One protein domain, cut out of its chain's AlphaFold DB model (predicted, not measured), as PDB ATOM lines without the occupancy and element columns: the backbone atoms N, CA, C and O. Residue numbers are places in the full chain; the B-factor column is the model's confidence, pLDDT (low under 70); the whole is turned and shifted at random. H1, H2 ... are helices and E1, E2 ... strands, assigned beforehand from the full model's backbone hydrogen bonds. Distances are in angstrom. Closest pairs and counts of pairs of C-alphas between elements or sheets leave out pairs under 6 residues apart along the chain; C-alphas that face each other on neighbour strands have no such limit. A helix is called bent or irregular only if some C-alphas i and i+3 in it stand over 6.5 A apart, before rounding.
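AT A GLANCE: This is residues 3 to 88 of the 118 residues of an uncharacterized protein of Pandoraea terrigena (UniProt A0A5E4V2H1). A long three-stranded sheet, E1 E2 E3, has one long helical arm, H2b, packed slantwise over one face, and the far part of that arm, residues 78 to 87, sticks out past the sheet. At the other end of the rod, the short helix H1 and the arm H2a make a corner through which the chain passes from the sheet to H2b. The printed part has 86 residues, with three named strands and then two named helices along the chain, E1 E2 E3 H1 H2; the sheet's order is E1 - E2 - E3, antiparallel throughout, and the class is mixed, helices and strands. The whole is loose, with a radius of gyration of the C-alphas of 16.4 A, and spans 56 by 24 by 20 A.

IN THESE COORDINATES: E1, residues 3 to 9, begins at C-alpha 3 at (236.535, 302.179, 121.419). E2, residues 12 to 21, is 27.7 A long, and E3, residues 25 to 34, is 30.0 A long. H1 holds residues 37 to 44. H2, residues 48 to 87, was assigned as one helix by its hydrogen bonds but is bent: C-alphas 57 and 60 are 7.3 A apart. Its arm H2a, residues 48 to 57, begins at C-alpha 48 at (262.218, 290.236, 132.638). Its arm H2b, residues 60 to 87, is 41.2 A long and ends at C-alpha 87 at (218.976, 308.023, 113.676).

HOW THE PARTS SIT: The sheet is a meander, each strand the antiparallel neighbour of the one before, and is twisted, with C-alphas up to 4.5 A off its best plane. In the hairpin E1 and E2, N 5 and O 16 are within hydrogen-bond range at 2.8 A. In the hairpin E2 and E3, N 17 and O 29 are within hydrogen-bond range at 2.8 A. H2b is on the sheet at a height over the sheet of 7.5 A, making two layers, a helix on one face of a sheet. It lies over E1, E2 and E3 and runs slantwise to the strands, but only just, at 31 degrees to E1 on the local plane. The closest C-alphas of E2 and H2b are those of Thr 16 and Leu 70, 5.8 A apart. H2a is about perpendicular to H2b, at 76 degrees, and is not on the sheet. H1 and H2a only just touch, with 3 pairs of C-alphas within 8 A, and only at the corner; the closest C-alphas are those of Leu 43 and Ala 51, 5.9 A apart. H1 only grazes the sheet, with its residues 39 to 43, and is apart from H2b. In H1 and H2a every O i to N i+4 pair is within hydrogen-bond range; in H2b 22 of 24 are.

THE WHOLE: The C-alphas farthest apart are those of Lys 46 and Leu 88, at 56.4 A. Residues 44 to 50 and 78 to 88 stand free. The printed part has no cut, and its four links are tight. The mean pLDDT of the printed part is 74.7, and residues 36 to 59 and 84 to 88 are under 70.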
ATOM      1  N   ALA A   3     237.065 302.012 120.071       80.19
ATOM      2  CA  ALA A   3     236.535 302.179 121.419       80.19
ATOM      3  C   ALA A   3     237.573 301.699 122.429       80.19
ATOM      4  O   ALA A   3     238.079 300.584 122.311       80.19
ATOM      5  N   GLU A   4     237.881 302.540 123.414       85.12
ATOM      6  CA  GLU A   4     238.852 302.248 124.466       85.12
ATOM      7  C   GLU A   4     238.174 302.288 125.834       85.12
ATOM      8  O   GLU A   4     237.451 303.233 126.149       85.12
ATOM      9  N   GLN A   5     238.438 301.282 126.666       84.25
ATOM     10  CA  GLN A   5     237.963 301.216 128.042       84.25
ATOM     11  C   GLN A   5     239.128 300.903 128.977       84.25
ATOM     12  O   GLN A   5     239.872 299.942 128.780       84.25
ATOM     13  N   LYS A   6     239.268 301.715 130.025       86.38
ATOM     14  CA  LYS A   6     240.248 301.510 131.095       86.38
ATOM     15  C   LYS A   6     239.540 300.943 132.318       86.38
ATOM     16  O   LYS A   6     238.482 301.441 132.706       86.38
ATOM     17  N   THR A   7     240.124 299.920 132.921       82.31
ATOM     18  CA  THR A   7     239.587 299.247 134.101       82.31
ATOM     19  C   THR A   7     240.715 299.061 135.113       82.31
ATOM     20  O   THR A   7     241.668 298.338 134.821       82.31
ATOM     21  N   PRO A   8     240.657 299.722 136.281       83.06
ATOM     22  CA  PRO A   8     241.614 299.478 137.349       83.06
ATOM     23  C   PRO A   8     241.330 298.119 138.004       83.06
ATOM     24  O   PRO A   8     240.183 297.788 138.299       83.06
ATOM     25  N   TYR A   9     242.372 297.329 138.237       79.25
ATOM     26  CA  TYR A   9     242.281 296.012 138.855       79.25
ATOM     27  C   TYR A   9     243.567 295.674 139.616       79.25
ATOM     28  O   TYR A   9     244.631 295.568 139.016       79.25
ATOM     29  N   ARG A  10     243.484 295.489 140.944       73.56
ATOM     30  CA  ARG A  10     244.589 295.006 141.810       73.56
ATOM     31  C   ARG A  10     245.939 295.745 141.641       73.56
ATOM     32  O   ARG A  10     246.995 295.135 141.767       73.56
ATOM     33  N   GLY A  11     245.925 297.058 141.393       72.38
ATOM     34  CA  GLY A  11     247.148 297.846 141.152       72.38
ATOM     35  C   GLY A  11     247.653 297.799 139.703       72.38
ATOM     36  O   GLY A  11     248.785 298.195 139.421       72.38
ATOM     37  N   PHE A  12     246.811 297.326 138.785       75.44
ATOM     38  CA  PHE A  12     246.997 297.381 137.343       75.44
ATOM     39  C   PHE A  12     245.894 298.212 136.701       75.44
ATOM     40  O   PHE A  12     244.756 298.228 137.160       75.44
ATOM     41  N   ILE A  13     246.217 298.856 135.591       83.38
ATOM     42  CA  ILE A  13     245.252 299.426 134.665       83.38
ATOM     43  C   ILE A  13     245.164 298.481 133.474       83.38
ATOM     44  O   ILE A  13     246.124 298.308 132.721       83.38
ATOM     45  N   ILE A  14     243.995 297.885 133.284       85.00
ATOM     46  CA  ILE A  14     243.672 297.084 132.111       85.00
ATOM     47  C   ILE A  14     243.046 298.018 131.080       85.00
ATOM     48  O   ILE A  14     241.995 298.608 131.314       85.00
ATOM     49  N   VAL A  15     243.699 298.171 129.936       86.19
ATOM     50  CA  VAL A  15     243.208 298.939 128.793       86.19
ATOM     51  C   VAL A  15     242.686 297.955 127.760       86.19
ATOM     52  O   VAL A  15     243.443 297.136 127.253       86.19
ATOM     53  N   THR A  16     241.403 298.030 127.443       87.38
ATOM     54  CA  THR A  16     240.741 297.207 126.426       87.38
ATOM     55  C   THR A  16     240.374 298.078 125.235       87.38
ATOM     56  O   THR A  16     239.846 299.174 125.408       87.38
ATOM     57  N   VAL A  17     240.709 297.622 124.030       87.06
ATOM     58  CA  VAL A  17     240.561 298.385 122.787       87.06
ATOM     59  C   VAL A  17     239.875 297.526 121.734       87.06
ATOM     60  O   VAL A  17     240.339 296.421 121.431       87.06
ATOM     61  N   LEU A  18     238.797 298.053 121.151       85.81
ATOM     62  CA  LEU A  18     238.162 297.520 119.949       85.81
ATOM     63  C   LEU A  18     238.543 298.394 118.753       85.81
ATOM     64  O   LEU A  18     238.067 299.521 118.618       85.81
ATOM     65  N   GLU A  19     239.371 297.856 117.864       85.56
ATOM     66  CA  GLU A  19     239.727 298.487 116.596       85.56
ATOM     67  C   GLU A  19     238.858 297.926 115.472       85.56
ATOM     68  O   GLU A  19     238.817 296.715 115.232       85.56
ATOM     69  N   ARG A  20     238.179 298.807 114.734       82.75
ATOM     70  CA  ARG A  20     237.466 298.420 113.512       82.75
ATOM     71  C   ARG A  20     238.459 298.323 112.357       82.75
ATOM     72  O   ARG A  20     239.055 299.322 111.958       82.75
ATOM     73  N   LEU A  21     238.618 297.123 111.814       82.62
ATOM     74  CA  LEU A  21     239.476 296.844 110.670       82.62
ATOM     75  C   LEU A  21     238.679 296.931 109.352       82.62
ATOM     76  O   LEU A  21     237.450 296.805 109.341       82.62
ATOM     77  N   PRO A  22     239.363 297.110 108.208       78.94
ATOM     78  CA  PRO A  22     238.718 297.062 106.900       78.94
ATOM     79  C   PRO A  22     238.010 295.720 106.660       78.94
ATOM     80  O   PRO A  22     238.398 294.687 107.211       78.94
ATOM     81  N   LYS A  23     237.012 295.720 105.768       82.06
ATOM     82  CA  LYS A  23     236.242 294.523 105.364       82.06
ATOM     83  C   LYS A  23     235.395 293.901 106.489       82.06
ATOM     84  O   LYS A  23     235.256 292.684 106.549       82.06
ATOM     85  N   GLY A  24     234.848 294.726 107.386       78.25
ATOM     86  CA  GLY A  24     233.941 294.266 108.449       78.25
ATOM     87  C   GLY A  24     234.620 293.425 109.532       78.25
ATOM     88  O   GLY A  24     233.947 292.729 110.285       78.25
ATOM     89  N   ARG A  25     235.952 293.467 109.606       79.81
ATOM     90  CA  ARG A  25     236.719 292.791 110.651       79.81
ATOM     91  C   ARG A  25     236.863 293.722 111.849       79.81
ATOM     92  O   ARG A  25     236.863 294.941 111.700       79.81
ATOM     93  N   ALA A  26     237.041 293.158 113.032       83.88
ATOM     94  CA  ALA A  26     237.398 293.927 114.211       83.88
ATOM     95  C   ALA A  26     238.494 293.207 114.990       83.88
ATOM     96  O   ALA A  26     238.569 291.977 114.978       83.88
ATOM     97  N   ARG A  27     239.358 293.982 115.638       85.12
ATOM     98  CA  ARG A  27     240.422 293.483 116.497       85.12
ATOM     99  C   ARG A  27     240.149 293.931 117.919       85.12
ATOM    100  O   ARG A  27     240.043 295.120 118.195       85.12
ATOM    101  N   LEU A  28     240.062 292.956 118.808       84.25
ATOM    102  CA  LEU A  28     240.009 293.164 120.245       84.25
ATOM    103  C   LEU A  28     241.421 292.995 120.795       84.25
ATOM    104  O   LEU A  28     242.078 291.989 120.528       84.25
ATOM    105  N   SER A  29     241.901 293.985 121.537       82.56
ATOM    106  CA  SER A  29     243.182 293.905 122.231       82.56
ATOM    107  C   SER A  29     243.037 294.380 123.667       82.56
ATOM    108  O   SER A  29     242.244 295.270 123.963       82.56
ATOM    109  N   ALA A  30     243.791 293.758 124.569       82.69
ATOM    110  CA  ALA A  30     243.872 294.158 125.961       82.69
ATOM    111  C   ALA A  30     245.338 294.375 126.330       82.69
ATOM    112  O   ALA A  30     246.211 293.600 125.936       82.69
ATOM    113  N   LYS A  31     245.611 295.439 127.077       83.25
ATOM    114  CA  LYS A  31     246.940 295.802 127.550       83.25
ATOM    115  C   LYS A  31     246.876 296.057 129.044       83.25
ATOM    116  O   LYS A  31     246.133 296.919 129.493       83.25
ATOM    117  N   VAL A  32     247.666 295.313 129.805       80.44
ATOM    118  CA  VAL A  32     247.755 295.463 131.258       80.44
ATOM    119  C   VAL A  32     248.972 296.325 131.576       80.44
ATOM    120  O   VAL A  32     250.084 296.026 131.142       80.44
ATOM    121  N   LEU A  33     248.757 297.419 132.294       77.31
ATOM    122  CA  LEU A  33     249.788 298.350 132.739       77.31
ATOM    123  C   LEU A  33     249.843 298.323 134.262       77.31
ATOM    124  O   LEU A  33     248.805 298.264 134.906       77.31
ATOM    125  N   ALA A  34     251.032 298.387 134.853       75.75
ATOM    126  CA  ALA A  34     251.150 298.613 136.290       75.75
ATOM    127  C   ALA A  34     250.746 300.060 136.616       75.75
ATOM    128  O   ALA A  34     251.250 300.990 135.975       75.75
ATOM    129  N   ASP A  35     249.845 300.217 137.583       70.38
ATOM    130  CA  ASP A  35     249.260 301.500 137.989       70.38
ATOM    131  C   ASP A  35     250.291 302.376 138.719       70.38
ATOM    132  O   ASP A  35     250.464 303.547 138.391       70.38
ATOM    133  N   ASP A  36     251.073 301.773 139.621       69.62
ATOM    134  CA  ASP A  36     251.914 302.515 140.561       69.62
ATOM    135  C   ASP A  36     253.436 302.320 140.363       69.62
ATOM    136  O   ASP A  36     253.908 301.282 139.877       69.62
ATOM    137  N   ALA A  37     254.217 303.341 140.737       63.75
ATOM    138  CA  ALA A  37     255.677 303.363 140.635       63.75
ATOM    139  C   ALA A  37     256.355 302.325 141.546       63.75
ATOM    140  O   ALA A  37     257.334 301.703 141.122       63.75
ATOM    141  N   ASP A  38     255.816 302.055 142.740       65.00
ATOM    142  CA  ASP A  38     256.289 300.974 143.608       65.00
ATOM    143  C   ASP A  38     255.928 299.604 143.032       65.00
ATOM    144  O   ASP A  38     256.734 298.675 143.100       65.00
ATOM    145  N   HIS A  39     254.775 299.478 142.363       63.41
ATOM    146  CA  HIS A  39     254.415 298.255 141.639       63.41
ATOM    147  C   HIS A  39     255.374 298.003 140.468       63.41
ATOM    148  O   HIS A  39     255.868 296.887 140.299       63.41
ATOM    149  N   LYS A  40     255.728 299.048 139.705       62.91
ATOM    150  CA  LYS A  40     256.767 298.985 138.664       62.91
ATOM    151  C   LYS A  40     258.143 298.675 139.242       62.91
ATOM    152  O   LYS A  40     258.863 297.893 138.635       62.91
ATOM    153  N   ARG A  41     258.512 299.220 140.407       63.50
ATOM    154  CA  ARG A  41     259.791 298.924 141.080       63.50
ATOM    155  C   ARG A  41     259.840 297.480 141.581       63.50
ATOM    156  O   ARG A  41     260.856 296.809 141.420       63.50
ATOM    157  N   ARG A  42     258.730 296.972 142.118       62.84
ATOM    158  CA  ARG A  42     258.570 295.581 142.566       62.84
ATOM    159  C   ARG A  42     258.601 294.590 141.399       62.84
ATOM    160  O   ARG A  42     259.176 293.516 141.545       62.84
ATOM    161  N   LEU A  43     258.052 294.968 140.243       63.44
ATOM    162  CA  LEU A  43     258.113 294.188 139.000       63.44
ATOM    163  C   LEU A  43     259.459 294.341 138.254       63.44
ATOM    164  O   LEU A  43     259.899 293.411 137.586       63.44
ATOM    165  N   GLY A  44     260.115 295.500 138.364       55.22
ATOM    166  CA  GLY A  44     261.337 295.876 137.640       55.22
ATOM    167  C   GLY A  44     262.646 295.612 138.391       55.22
ATOM    168  O   GLY A  44     263.708 295.620 137.777       55.22
ATOM    169  N   GLY A  45     262.597 295.328 139.696       53.84
ATOM    170  CA  GLY A  45     263.780 295.044 140.516       53.84
ATOM    171  C   GLY A  45     264.439 293.689 140.240       53.84
ATOM    172  O   GLY A  45     265.584 293.466 140.629       53.84
ATOM    173  N   LYS A  46     263.760 292.768 139.546       57.06
ATOM    174  CA  LYS A  46     264.330 291.484 139.125       57.06
ATOM    175  C   LYS A  46     263.869 291.167 137.705       57.06
ATOM    176  O   LYS A  46     262.685 290.989 137.474       57.06
ATOM    177  N   LYS A  47     264.855 291.124 136.796       58.12
ATOM    178  CA  LYS A  47     264.912 290.552 135.430       58.12
ATOM    179  C   LYS A  47     263.564 290.167 134.800       58.12
ATOM    180  O   LYS A  47     262.846 289.359 135.366       58.12
ATOM    181  N   LEU A  48     263.333 290.591 133.551       57.47
ATOM    182  CA  LEU A  48     262.218 290.236 132.638       57.47
ATOM    183  C   LEU A  48     261.605 288.824 132.809       57.47
ATOM    184  O   LEU A  48     260.402 288.652 132.634       57.47
ATOM    185  N   LEU A  49     262.401 287.818 133.183       59.38
ATOM    186  CA  LEU A  49     261.943 286.464 133.501       59.38
ATOM    187  C   LEU A  49     260.995 286.382 134.719       59.38
ATOM    188  O   LEU A  49     260.066 285.582 134.698       59.38
ATOM    189  N   GLN A  50     261.189 287.196 135.764       62.44
ATOM    190  CA  GLN A  50     260.238 287.298 136.878       62.44
ATOM    191  C   GLN A  50     258.969 288.021 136.463       62.44
ATOM    192  O   GLN A  50     257.903 287.566 136.842       62.44
ATOM    193  N   ALA A  51     259.059 289.070 135.643       61.38
ATOM    194  CA  ALA A  51     257.870 289.712 135.089       61.38
ATOM    195  C   ALA A  51     257.051 288.725 134.240       61.38
ATOM    196  O   ALA A  51     255.838 288.663 134.406       61.38
ATOM    197  N   LYS A  52     257.701 287.888 133.412       64.38
ATOM    198  CA  LYS A  52     257.026 286.813 132.665       64.38
ATOM    199  C   LYS A  52     256.374 285.794 133.603       64.38
ATOM    200  O   LYS A  52     255.193 285.523 133.459       64.38
ATOM    201  N   ARG A  53     257.118 285.262 134.580       67.88
ATOM    202  CA  ARG A  53     256.594 284.284 135.553       67.88
ATOM    203  C   ARG A  53     255.466 284.848 136.411       67.88
ATOM    204  O   ARG A  53     254.550 284.126 136.771       67.88
ATOM    205  N   TRP A  54     255.545 286.129 136.741       65.88
ATOM    206  CA  TRP A  54     254.507 286.850 137.458       65.88
ATOM    207  C   TRP A  54     253.263 286.994 136.574       65.88
ATOM    208  O   TRP A  54     252.174 286.646 137.009       65.88
ATOM    209  N   PHE A  55     253.421 287.385 135.306       66.06
ATOM    210  CA  PHE A  55     252.306 287.441 134.357       66.06
ATOM    211  C   PHE A  55     251.668 286.064 134.135       66.06
ATOM    212  O   PHE A  55     250.451 285.976 134.142       66.06
ATOM    213  N   ASP A  56     252.471 285.000 134.006       69.38
ATOM    214  CA  ASP A  56     251.987 283.616 133.895       69.38
ATOM    215  C   ASP A  56     251.201 283.193 135.156       69.38
ATOM    216  O   ASP A  56     250.210 282.484 135.046       69.38
ATOM    217  N   HIS A  57     251.605 283.646 136.350       68.31
ATOM    218  CA  HIS A  57     250.938 283.304 137.614       68.31
ATOM    219  C   HIS A  57     249.602 284.033 137.817       68.31
ATOM    220  O   HIS A  57     248.677 283.463 138.380       68.31
ATOM    221  N   PHE A  58     249.497 285.283 137.357       66.75
ATOM    222  CA  PHE A  58     248.276 286.091 137.461       66.75
ATOM    223  C   PHE A  58     247.430 286.077 136.178       66.75
ATOM    224  O   PHE A  58     246.423 286.775 136.112       66.75
ATOM    225  N   ALA A  59     247.816 285.315 135.148       69.19
ATOM    226  CA  ALA A  59     247.118 285.287 133.862       69.19
ATOM    227  C   ALA A  59     245.654 284.855 134.016       69.19
ATOM    228  O   ALA A  59     244.769 285.490 133.442       69.19
ATOM    229  N   ASP A  60     245.403 283.830 134.830       74.44
ATOM    230  CA  ASP A  60     244.053 283.330 135.096       74.44
ATOM    231  C   ASP A  60     243.213 284.353 135.879       74.44
ATOM    232  O   ASP A  60     242.064 284.620 135.524       74.44
ATOM    233  N   ASP A  61     243.814 285.023 136.867       75.88
ATOM    234  CA  ASP A  61     243.160 286.081 137.653       75.88
ATOM    235  C   ASP A  61     242.868 287.343 136.824       75.88
ATOM    236  O   ASP A  61     241.882 288.047 137.060       75.88
ATOM    237  N   LEU A  62     243.711 287.641 135.832       71.25
ATOM    238  CA  LEU A  62     243.539 288.767 134.914       71.25
ATOM    239  C   LEU A  62     242.584 288.440 133.759       71.25
ATOM    240  O   LEU A  62     242.024 289.361 133.160       71.25
ATOM    241  N   ALA A  63     242.350 287.161 133.451       79.19
ATOM    242  CA  ALA A  63     241.489 286.754 132.347       79.19
ATOM    243  C   ALA A  63     240.045 287.236 132.544       79.19
ATOM    244  O   ALA A  63     239.464 287.825 131.633       79.19
ATOM    245  N   ALA A  64     239.483 287.055 133.741       83.00
ATOM    246  CA  ALA A  64     238.121 287.481 134.054       83.00
ATOM    247  C   ALA A  64     237.887 288.995 133.838       83.00
ATOM    248  O   ALA A  64     237.007 289.339 133.039       83.00
ATOM    249  N   PRO A  65     238.671 289.915 134.443       81.06
ATOM    250  CA  PRO A  65     238.474 291.351 134.243       81.06
ATOM    251  C   PRO A  65     238.809 291.811 132.817       81.06
ATOM    252  O   PRO A  65     238.172 292.737 132.314       81.06
ATOM    253  N   ILE A  66     239.756 291.161 132.123       81.25
ATOM    254  CA  ILE A  66     240.032 291.441 130.705       81.25
ATOM    255  C   ILE A  66     238.819 291.083 129.841       81.25
ATOM    256  O   ILE A  66     238.380 291.898 129.030       81.25
ATOM    257  N   ILE A  67     238.255 289.885 130.016       82.38
ATOM    258  CA  ILE A  67     237.085 289.422 129.258       82.38
ATOM    259  C   ILE A  67     235.883 290.331 129.529       82.38
ATOM    260  O   ILE A  67     235.173 290.707 128.597       82.38
ATOM    261  N   GLU A  68     235.656 290.709 130.786       85.62
ATOM    262  CA  GLU A  68     234.585 291.629 131.169       85.62
ATOM    263  C   GLU A  68     234.766 293.020 130.542       85.62
ATOM    264  O   GLU A  68     233.812 293.583 130.002       85.62
ATOM    265  N   GLY A  69     235.993 293.552 130.549       81.31
ATOM    266  CA  GLY A  69     236.331 294.810 129.884       81.31
ATOM    267  C   GLY A  69     236.046 294.761 128.384       81.31
ATOM    268  O   GLY A  69     235.336 295.620 127.867       81.31
ATOM    269  N   LEU A  70     236.500 293.705 127.700       82.88
ATOM    270  CA  LEU A  70     236.267 293.525 126.264       82.88
ATOM    271  C   LEU A  70     234.775 293.408 125.930       82.88
ATOM    272  O   LEU A  70     234.327 294.022 124.964       82.88
ATOM    273  N   LYS A  71     233.994 292.675 126.735       85.06
ATOM    274  CA  LYS A  71     232.530 292.597 126.575       85.06
ATOM    275  C   LYS A  71     231.887 293.979 126.665       85.06
ATOM    276  O   LYS A  71     231.154 294.358 125.759       85.06
ATOM    277  N   ARG A  72     232.237 294.771 127.686       85.75
ATOM    278  CA  ARG A  72     231.739 296.149 127.836       85.75
ATOM    279  C   ARG A  72     232.095 297.027 126.639       85.75
ATOM    280  O   ARG A  72     231.246 297.780 126.171       85.75
ATOM    281  N   THR A  73     233.319 296.927 126.118       83.81
ATOM    282  CA  THR A  73     233.731 297.675 124.920       83.81
ATOM    283  C   THR A  73     232.884 297.297 123.702       83.81
ATOM    284  O   THR A  73     232.467 298.176 122.950       83.81
ATOM    285  N   ILE A  74     232.588 296.005 123.520       83.94
ATOM    286  CA  ILE A  74     231.715 295.521 122.440       83.94
ATOM    287  C   ILE A  74     230.288 296.043 122.622       83.94
ATOM    288  O   ILE A  74     229.704 296.551 121.666       83.94
ATOM    289  N   ASP A  75     229.737 295.963 123.833       85.31
ATOM    290  CA  ASP A  75     228.376 296.418 124.127       85.31
ATOM    291  C   ASP A  75     228.207 297.920 123.869       85.31
ATOM    292  O   ASP A  75     227.206 298.342 123.287       85.31
ATOM    293  N   LEU A  76     229.202 298.740 124.228       83.06
ATOM    294  CA  LEU A  76     229.201 300.178 123.933       83.06
ATOM    295  C   LEU A  76     229.209 300.454 122.424       83.06
ATOM    296  O   LEU A  76     228.498 301.343 121.949       83.06
ATOM    297  N   GLU A  77     229.966 299.680 121.654       81.38
ATOM    298  CA  GLU A  77     230.046 299.818 120.200       81.38
ATOM    299  C   GLU A  77     228.772 299.329 119.498       81.38
ATOM    300  O   GLU A  77     228.293 299.990 118.572       81.38
ATOM    301  N   LEU A  78     228.166 298.239 119.981       82.19
ATOM    302  CA  LEU A  78     226.857 297.758 119.532       82.19
ATOM    303  C   LEU A  78     225.750 298.763 119.860       82.19
ATOM    304  O   LEU A  78     224.929 299.075 118.998       82.19
ATOM    305  N   ALA A  79     225.742 299.326 121.069       81.38
ATOM    306  CA  ALA A  79     224.790 300.360 121.461       81.38
ATOM    307  C   ALA A  79     224.959 301.634 120.620       81.38
ATOM    308  O   ALA A  79     223.969 302.250 120.217       81.38
ATOM    309  N   THR A  80     226.199 302.015 120.307       79.38
ATOM    310  CA  THR A  80     226.504 303.155 119.431       79.38
ATOM    311  C   THR A  80     226.048 302.889 117.997       79.38
ATOM    312  O   THR A  80     225.395 303.742 117.396       79.38
ATOM    313  N   ALA A  81     226.288 301.686 117.465       74.50
ATOM    314  CA  ALA A  81     225.787 301.273 116.154       74.50
ATOM    315  C   ALA A  81     224.250 301.247 116.108       74.50
ATOM    316  O   ALA A  81     223.652 301.739 115.153       74.50
ATOM    317  N   ALA A  82     223.593 300.753 117.160       75.81
ATOM    318  CA  ALA A  82     222.136 300.735 117.270       75.81
ATOM    319  C   ALA A  82     221.542 302.151 117.368       75.81
ATOM    320  O   ALA A  82     220.495 302.422 116.780       75.81
ATOM    321  N   LYS A  83     222.208 303.078 118.072       71.31
ATOM    322  CA  LYS A  83     221.822 304.499 118.101       71.31
ATOM    323  C   LYS A  83     221.993 305.159 116.731       71.31
ATOM    324  O   LYS A  83     221.080 305.853 116.295       71.31
ATOM    325  N   ALA A  84     223.088 304.877 116.023       63.06
ATOM    326  CA  ALA A  84     223.303 305.355 114.656       63.06
ATOM    327  C   ALA A  84     222.254 304.796 113.669       63.06
ATOM    328  O   ALA A  84     221.738 305.525 112.820       63.06
ATOM    329  N   ALA A  85     221.858 303.528 113.824       60.62
ATOM    330  CA  ALA A  85     220.786 302.915 113.040       60.62
ATOM    331  C   ALA A  85     219.404 303.516 113.361       60.62
ATOM    332  O   ALA A  85     218.592 303.701 112.463       60.62
ATOM    333  N   LYS A  86     219.141 303.891 114.621       58.72
ATOM    334  CA  LYS A  86     217.894 304.570 115.021       58.72
ATOM    335  C   LYS A  86     217.821 306.037 114.581       58.72
ATOM    336  O   LYS A  86     216.717 306.560 114.449       58.72
ATOM    337  N   SER A  87     218.955 306.698 114.321       48.94
ATOM    338  CA  SER A  87     218.976 308.023 113.676       48.94
ATOM    339  C   SER A  87     218.736 307.973 112.163       48.94
ATOM    340  O   SER A  87     218.361 308.985 111.576       48.94
ATOM    341  N   LEU A  88     218.853 306.798 111.538       48.69
ATOM    342  CA  LEU A  88     218.331 306.545 110.198       48.69
ATOM    343  C   LEU A  88     216.845 306.190 110.315       48.69
ATOM    344  O   LEU A  88     216.438 305.039 110.160       48.69
TER     345      LEU A  88